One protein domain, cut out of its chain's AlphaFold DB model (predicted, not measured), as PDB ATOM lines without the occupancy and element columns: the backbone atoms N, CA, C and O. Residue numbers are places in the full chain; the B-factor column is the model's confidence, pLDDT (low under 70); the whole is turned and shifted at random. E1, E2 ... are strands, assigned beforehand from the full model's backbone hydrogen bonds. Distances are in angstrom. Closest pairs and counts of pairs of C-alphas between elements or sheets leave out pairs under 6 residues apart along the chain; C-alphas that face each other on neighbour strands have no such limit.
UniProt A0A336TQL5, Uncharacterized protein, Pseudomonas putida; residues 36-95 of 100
ATOM      1  N   HIS A  36     271.150 236.397 375.429       74.62
ATOM      2  CA  HIS A  36     271.628 235.522 376.498       74.62
ATOM      3  C   HIS A  36     270.469 234.976 377.330       74.62
ATOM      4  O   HIS A  36     270.535 233.842 377.806       74.62
ATOM      5  N   ASN A  37     269.390 235.752 377.455       84.06
ATOM      6  CA  ASN A  37     268.225 235.426 378.265       84.06
ATOM      7  C   ASN A  37     266.934 235.687 377.475       84.06
ATOM      8  O   ASN A  37     266.738 236.774 376.937       84.06
ATOM      9  N   CYS A  38     266.044 234.701 377.449       87.75
ATOM     10  CA  CYS A  38     264.706 234.767 376.879       87.75
ATOM     11  C   CYS A  38     263.697 234.477 377.994       87.75
ATOM     12  O   CYS A  38     263.709 233.396 378.586       87.75
ATOM     13  N   THR A  39     262.820 235.440 378.274       90.44
ATOM     14  CA  THR A  39     261.828 235.323 379.344       90.44
ATOM     15  C   THR A  39     260.447 235.728 378.851       90.44
ATOM     16  O   THR A  39     260.279 236.815 378.302       90.44
ATOM     17  N   THR A  40     259.440 234.891 379.100       90.00
ATOM     18  CA  THR A  40     258.024 235.215 378.873       90.00
ATOM     19  C   THR A  40     257.255 235.256 380.197       90.00
ATOM     20  O   THR A  40     257.543 234.508 381.130       90.00
ATOM     21  N   THR A  41     256.274 236.154 380.318       88.44
ATOM     22  CA  THR A  41     255.513 236.353 381.573       88.44
ATOM     23  C   THR A  41     253.996 236.265 381.399       88.44
ATOM     24  O   THR A  41     253.275 236.135 382.386       88.44
ATOM     25  N   GLY A  42     253.488 236.299 380.163       89.12
ATOM     26  CA  GLY A  42     252.056 236.201 379.882       89.12
ATOM     27  C   GLY A  42     251.508 234.772 380.006       89.12
ATOM     28  O   GLY A  42     252.258 233.803 379.855       89.12
ATOM     29  N   PRO A  43     250.194 234.601 380.236       90.12
ATOM     30  CA  PRO A  43     249.562 233.287 380.138       90.12
ATOM     31  C   PRO A  43     249.713 232.736 378.717       90.12
ATOM     32  O   PRO A  43     249.706 233.503 377.750       90.12
ATOM     33  N   ASN A  44     249.822 231.413 378.576       91.31
ATOM     34  CA  ASN A  44     249.911 230.736 377.276       91.31
ATOM     35  C   ASN A  44     250.974 231.352 376.345       91.31
ATOM     36  O   ASN A  44     250.748 231.505 375.141       91.31
ATOM     37  N   SER A  45     252.110 231.748 376.923       90.94
ATOM     38  CA  SER A  45     253.248 232.393 376.263       90.94
ATOM     39  C   SER A  45     254.438 231.430 376.238       90.94
ATOM     40  O   SER A  45     255.386 231.606 377.007       90.94
ATOM     41  N   PRO A  46     254.378 230.370 375.411       93.06
ATOM     42  CA  PRO A  46     255.425 229.362 375.365       93.06
ATOM     43  C   PRO A  46     256.734 229.942 374.827       93.06
ATOM     44  O   PRO A  46     256.746 230.969 374.142       93.06
ATOM     45  N   ILE A  47     257.824 229.222 375.076       93.75
ATOM     46  CA  ILE A  47     259.104 229.408 374.387       93.75
ATOM     47  C   ILE A  47     259.338 228.192 373.499       93.75
ATOM     48  O   ILE A  47     259.350 227.062 373.984       93.75
ATOM     49  N   VAL A  48     259.523 228.432 372.201       92.75
ATOM     50  CA  VAL A  48     259.790 227.388 371.206       92.75
ATOM     51  C   VAL A  48     261.109 227.711 370.514       92.75
ATOM     52  O   VAL A  48     261.225 228.737 369.842       92.75
ATOM     53  N   THR A  49     262.114 226.860 370.703       89.75
ATOM     54  CA  THR A  49     263.448 227.021 370.095       89.75
ATOM     55  C   THR A  49     263.924 225.780 369.342       89.75
ATOM     56  O   THR A  49     264.802 225.902 368.494       89.75
ATOM     57  N   GLY A  50     263.330 224.606 369.585       90.12
ATOM     58  CA  GLY A  50     263.688 223.377 368.873       90.12
ATOM     59  C   GLY A  50     263.350 223.448 367.383       90.12
ATOM     60  O   GLY A  50     262.246 223.841 367.009       90.12
ATOM     61  N   GLU A  51     264.266 223.050 366.508       90.50
ATOM     62  CA  GLU A  51     264.008 223.030 365.064       90.50
ATOM     63  C   GLU A  51     262.821 222.115 364.720       90.50
ATOM     64  O   GLU A  51     262.658 221.054 365.322       90.50
ATOM     65  N   ASN A  52     261.979 222.501 363.757       93.31
ATOM     66  CA  ASN A  52     260.806 221.721 363.335       93.31
ATOM     67  C   ASN A  52     259.847 221.349 364.485       93.31
ATOM     68  O   ASN A  52     259.100 220.376 364.386       93.31
ATOM     69  N   SER A  53     259.874 222.100 365.589       94.50
ATOM     70  CA  SER A  53     258.978 221.898 366.725       94.50
ATOM     71  C   SER A  53     257.754 222.808 366.649       94.50
ATOM     72  O   SER A  53     257.733 223.803 365.922       94.50
ATOM     73  N   ALA A  54     256.707 222.458 367.391       94.88
ATOM     74  CA  ALA A  54     255.506 223.271 367.494       94.88
ATOM     75  C   ALA A  54     254.827 223.106 368.856       94.88
ATOM     76  O   ALA A  54     254.731 222.004 369.404       94.88
ATOM     77  N   VAL A  55     254.273 224.203 369.365       96.12
ATOM     78  CA  VAL A  55     253.382 224.204 370.528       96.12
ATOM     79  C   VAL A  55     251.997 224.643 370.077       96.12
ATOM     80  O   VAL A  55     251.864 225.683 369.444       96.12
ATOM     81  N   VAL A  56     250.960 223.882 370.412       95.75
ATOM     82  CA  VAL A  56     249.563 224.244 370.150       95.75
ATOM     83  C   VAL A  56     248.848 224.442 371.481       95.75
ATOM     84  O   VAL A  56     248.732 223.496 372.253       95.75
ATOM     85  N   ILE A  57     248.358 225.652 371.750       94.38
ATOM     86  CA  ILE A  57     247.594 225.980 372.962       94.38
ATOM     87  C   ILE A  57     246.211 226.450 372.537       94.38
ATOM     88  O   ILE A  57     246.094 227.472 371.861       94.38
ATOM     89  N   ASN A  58     245.166 225.713 372.918       93.06
ATOM     90  CA  ASN A  58     243.775 226.035 372.569       93.06
ATOM     91  C   ASN A  58     243.588 226.309 371.062       93.06
ATOM     92  O   ASN A  58     242.939 227.272 370.661       93.06
ATOM     93  N   GLY A  59     244.236 225.498 370.219       93.69
ATOM     94  CA  GLY A  59     244.207 225.635 368.759       93.69
ATOM     95  C   GLY A  59     245.164 226.681 368.168       93.69
ATOM     96  O   GLY A  59     245.391 226.667 366.960       93.69
ATOM     97  N   LYS A  60     245.788 227.548 368.976       93.50
ATOM     98  CA  LYS A  60     246.812 228.493 368.505       93.50
ATOM     99  C   LYS A  60     248.182 227.823 368.450       93.50
ATOM    100  O   LYS A  60     248.642 227.298 369.457       93.50
ATOM    101  N   THR A  61     248.838 227.886 367.293       94.88
ATOM    102  CA  THR A  61     250.168 227.294 367.076       94.88
ATOM    103  C   THR A  61     251.282 228.322 367.278       94.88
ATOM    104  O   THR A  61     251.151 229.467 366.850       94.88
ATOM    105  N   TYR A  62     252.374 227.885 367.899       92.75
ATOM    106  CA  TYR A  62     253.615 228.613 368.119       92.75
ATOM    107  C   TYR A  62     254.776 227.809 367.530       92.75
ATOM    108  O   TYR A  62     254.971 226.642 367.883       92.75
ATOM    109  N   ALA A  63     255.521 228.440 366.630       93.00
ATOM    110  CA  ALA A  63     256.694 227.891 365.961       93.00
ATOM    111  C   ALA A  63     257.994 228.505 366.522       93.00
ATOM    112  O   ALA A  63     257.938 229.514 367.238       93.00
ATOM    113  N   PRO A  64     259.168 227.939 366.192       89.88
ATOM    114  CA  PRO A  64     260.441 228.464 366.659       89.88
ATOM    115  C   PRO A  64     260.628 229.938 366.292       89.88
ATOM    116  O   PRO A  64     260.327 230.351 365.172       89.88
ATOM    117  N   GLY A  65     261.098 230.743 367.246       81.62
ATOM    118  CA  GLY A  65     261.329 232.183 367.053       81.62
ATOM    119  C   GLY A  65     260.073 233.067 367.057       81.62
ATOM    120  O   GLY A  65     260.187 234.275 366.881       81.62
ATOM    121  N   GLN A  66     258.875 232.509 367.279       83.12
ATOM    122  CA  GLN A  66     257.643 233.308 367.401       83.12
ATOM    123  C   GLN A  66     257.410 233.889 368.801       83.12
ATOM    124  O   GLN A  66     256.542 234.746 368.977       83.12
ATOM    125  N   SER A  67     258.159 233.443 369.807       78.25
ATOM    126  CA  SER A  67     258.116 234.038 371.141       78.25
ATOM    127  C   SER A  67     258.770 235.423 371.077       78.25
ATOM    128  O   SER A  67     259.953 235.548 370.764       78.25
ATOM    129  N   THR A  68     257.990 236.478 371.326       65.94
ATOM    130  CA  THR A  68     258.455 237.872 371.252       65.94
ATOM    131  C   THR A  68     259.678 238.078 372.144       65.94
ATOM    132  O   THR A  68     259.568 237.955 373.362       65.94
ATOM    133  N   GLY A  69     260.827 238.395 371.543       66.88
ATOM    134  CA  GLY A  69     262.082 238.636 372.264       66.88
ATOM    135  C   GLY A  69     262.944 237.395 372.521       66.88
ATOM    136  O   GLY A  69     263.950 237.504 373.211       66.88
ATOM    137  N   CYS A  70     262.589 236.236 371.965       77.50
ATOM    138  CA  CYS A  70     263.340 234.997 372.139       77.50
ATOM    139  C   CYS A  70     263.932 234.521 370.817       77.50
ATOM    140  O   CYS A  70     263.212 234.103 369.908       77.50
ATOM    141  N   ALA A  71     265.258 234.561 370.722       74.75
ATOM    142  CA  ALA A  71     265.967 233.967 369.603       74.75
ATOM    143  C   ALA A  71     266.110 232.448 369.820       74.75
ATOM    144  O   ALA A  71     266.265 232.002 370.959       74.75
ATOM    145  N   PRO A  72     266.145 231.637 368.749       71.38
ATOM    146  CA  PRO A  72     266.487 230.217 368.857       71.38
ATOM    147  C   PRO A  72     267.851 229.967 369.520       71.38
ATOM    148  O   PRO A  72     268.051 228.926 370.134       71.38
ATOM    149  N   SER A  73     268.775 230.929 369.424       78.56
ATOM    150  CA  SER A  73     270.111 230.877 370.023       78.56
ATOM    151  C   SER A  73     270.153 231.255 371.510       78.56
ATOM    152  O   SER A  73     271.244 231.353 372.072       78.56
ATOM    153  N   SER A  74     269.007 231.507 372.154       83.62
ATOM    154  CA  SER A  74     268.997 231.917 373.556       83.62
ATOM    155  C   SER A  74     269.475 230.818 374.493       83.62
ATOM    156  O   SER A  74     268.961 229.702 374.488       83.62
ATOM    157  N   THR A  75     270.466 231.152 375.319       82.19
ATOM    158  CA  THR A  75     271.136 230.191 376.206       82.19
ATOM    159  C   THR A  75     270.331 229.930 377.475       82.19
ATOM    160  O   THR A  75     270.246 228.790 377.926       82.19
ATOM    161  N   ASN A  76     269.700 230.967 378.029       87.50
ATOM    162  CA  ASN A  76     268.801 230.848 379.171       87.50
ATOM    163  C   ASN A  76     267.368 231.141 378.732       87.50
ATOM    164  O   ASN A  76     267.088 232.199 378.168       87.50
ATOM    165  N   VAL A  77     266.458 230.212 379.015       89.62
ATOM    166  CA  VAL A  77     265.033 230.325 378.690       89.62
ATOM    167  C   VAL A  77     264.207 230.153 379.960       89.62
ATOM    168  O   VAL A  77     264.407 229.199 380.710       89.62
ATOM    169  N   SER A  78     263.288 231.080 380.215       91.94
ATOM    170  CA  SER A  78     262.410 231.052 381.386       91.94
ATOM    171  C   SER A  78     260.998 231.499 381.035       91.94
ATOM    172  O   SER A  78     260.770 232.355 380.187       91.94
ATOM    173  N   THR A  79     260.029 230.941 381.740       92.19
ATOM    174  CA  THR A  79     258.617 231.272 381.603       92.19
ATOM    175  C   THR A  79     258.015 231.434 382.990       92.19
ATOM    176  O   THR A  79     258.248 230.613 383.876       92.19
ATOM    177  N   HIS A  80     257.244 232.500 383.184       89.94
ATOM    178  CA  HIS A  80     256.566 232.794 384.450       89.94
ATOM    179  C   HIS A  80     255.036 232.792 384.327       89.94
ATOM    180  O   HIS A  80     254.338 233.012 385.313       89.94
ATOM    181  N   GLY A  81     254.506 232.550 383.126       87.69
ATOM    182  CA  GLY A  81     253.067 232.478 382.886       87.69
ATOM    183  C   GLY A  81     252.509 231.063 383.026       87.69
ATOM    184  O   GLY A  81     253.177 230.078 382.710       87.69
ATOM    185  N   VAL A  82     251.248 230.949 383.449       89.62
ATOM    186  CA  VAL A  82     250.530 229.664 383.457       89.62
ATOM    187  C   VAL A  82     250.342 229.131 382.032       89.62
ATOM    188  O   VAL A  82     250.118 229.906 381.100       89.62
ATOM    189  N   GLY A  83     250.417 227.807 381.859       89.81
ATOM    190  CA  GLY A  83     250.202 227.167 380.553       89.81
ATOM    191  C   GLY A  83     251.276 227.488 379.507       89.81
ATOM    192  O   GLY A  83     251.027 227.371 378.310       89.81
ATOM    193  N   SER A  84     252.462 227.911 379.939       92.12
ATOM    194  CA  SER A  84     253.539 228.370 379.062       92.12
ATOM    195  C   SER A  84     254.705 227.375 379.084       92.12
ATOM    196  O   SER A  84     255.613 227.540 379.894       92.12
ATOM    197  N   PRO A  85     254.696 226.315 378.257       93.44
ATOM    198  CA  PRO A  85     255.795 225.353 378.193       93.44
ATOM    199  C   PRO A  85     257.057 225.954 377.560       93.44
ATOM    200  O   PRO A  85     256.994 226.905 376.777       93.44
ATOM    201  N   ILE A  86     258.199 225.327 377.844       94.00
ATOM    202  CA  ILE A  86     259.464 225.544 377.135       94.00
ATOM    203  C   ILE A  86     259.742 224.302 376.283       94.00
ATOM    204  O   ILE A  86     259.755 223.188 376.807       94.00
ATOM    205  N   VAL A  87     259.960 224.485 374.979       93.25
ATOM    206  CA  VAL A  87     260.212 223.406 374.013       93.25
ATOM    207  C   VAL A  87     261.507 223.665 373.244       93.25
ATOM    208  O   VAL A  87     261.571 224.534 372.374       93.25
ATOM    209  N   THR A  88     262.536 222.874 373.555       90.06
ATOM    210  CA  THR A  88     263.887 222.979 372.970       90.06
ATOM    211  C   THR A  88     264.267 221.792 372.077       90.06
ATOM    212  O   THR A  88     265.199 221.894 371.285       90.06
ATOM    213  N   GLY A  89     263.558 220.663 372.177       90.06
ATOM    214  CA  GLY A  89     263.836 219.467 371.379       90.06
ATOM    215  C   GLY A  89     263.409 219.621 369.918       90.06
ATOM    216  O   GLY A  89     262.312 220.108 369.635       90.06
ATOM    217  N   ALA A  90     264.255 219.176 368.989       93.12
ATOM    218  CA  ALA A  90     263.917 219.156 367.569       93.12
ATOM    219  C   ALA A  90     262.747 218.195 367.284       93.12
ATOM    220  O   ALA A  90     262.654 217.123 367.883       93.12
ATOM    221  N   GLY A  91     261.837 218.586 366.389       93.56
ATOM    222  CA  GLY A  91     260.655 217.799 366.017       93.56
ATOM    223  C   GLY A  91     259.605 217.649 367.125       93.56
ATOM    224  O   GLY A  91     258.628 216.919 366.952       93.56
ATOM    225  N   ALA A  92     259.786 218.304 368.276       96.12
ATOM    226  CA  ALA A  92     258.872 218.175 369.400       96.12
ATOM    227  C   ALA A  92     257.509 218.808 369.091       96.12
ATOM    228  O   ALA A  92     257.420 219.921 368.570       96.12
ATOM    229  N   LYS A  93     256.432 218.123 369.479       96.19
ATOM    230  CA  LYS A  93     255.073 218.652 369.394       96.19
ATOM    231  C   LYS A  93     254.415 218.595 370.762       96.19
ATOM    232  O   LYS A  93     254.253 217.515 371.323       96.19
ATOM    233  N   VAL A  94     254.000 219.749 371.270       96.06
ATOM    234  CA  VAL A  94     253.257 219.861 372.531       96.06
ATOM    235  C   VAL A  94     251.869 220.403 372.231       96.06
ATOM    236  O   VAL A  94     251.728 221.399 371.523       96.06
ATOM    237  N   VAL A  95     250.839 219.748 372.762       95.62
ATOM    238  CA  VAL A  95     249.445 220.177 372.615       95.62
ATOM    239  C   VAL A  95     248.852 220.359 374.004       95.62
ATOM    240  O   VAL A  95     248.840 219.423 374.799       95.62
TER     241      VAL A  95
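Overview. This is residues 36 to 95 of the 100 residues of an uncharacterized protein of Pseudomonas putida (UniProt A0A336TQL5). With little regular structure, two winding runs of chain, E1 to E2 and E4 to E5, lie side by side, paired at both ends and, in parallel, at residues 47 to 48 with 86 to 87. E3 folds back from E2 as a hairpin, and residues 63 to 75 return to E4. Of the 60 printed residues, 18 are in five named strands, E1 to E5 in order along the chain, and there is no named helix; the class is all strand, with a mixed sheet in the order E3, E2, E5 and a parallel pair E1, E4. The whole is compact, radius of gyration of the C-alphas 10.1 A, spanning 30 by 24 by 14 A.

Arrangement. E1, residues 37 to 40, is parallel to E4, residues 76 to 79, at 10 degrees; N 38 and O 76 are 2.8 A apart. E2, residues 54 to 57, is antiparallel to E3, residues 60 to 62, at 149 degrees, with N 62 and O 55 2.7 A apart. E2 is parallel to E5, residues 93 to 95, with N 56 and O 94 2.8 A apart. E1 and E2 are apart.

Along the chain. E1 begins at C-alpha 37 (268.225, 235.426, 378.265) and is 10.2 A long; E2, E3 and E4 measure 10.0 A, 6.8 A and 10.5 A. E5, 6.7 A long, ends at C-alpha 95 (249.445, 220.177, 372.615).

Size, cuts and confidence. The farthest C-alphas, of His 36 and Gly 59, are 30.2 A apart. The printed part has no cut; the links E1 to E2, E3 to E4 and E4 to E5 are long. Residues 68 to 69 have pLDDT under 70.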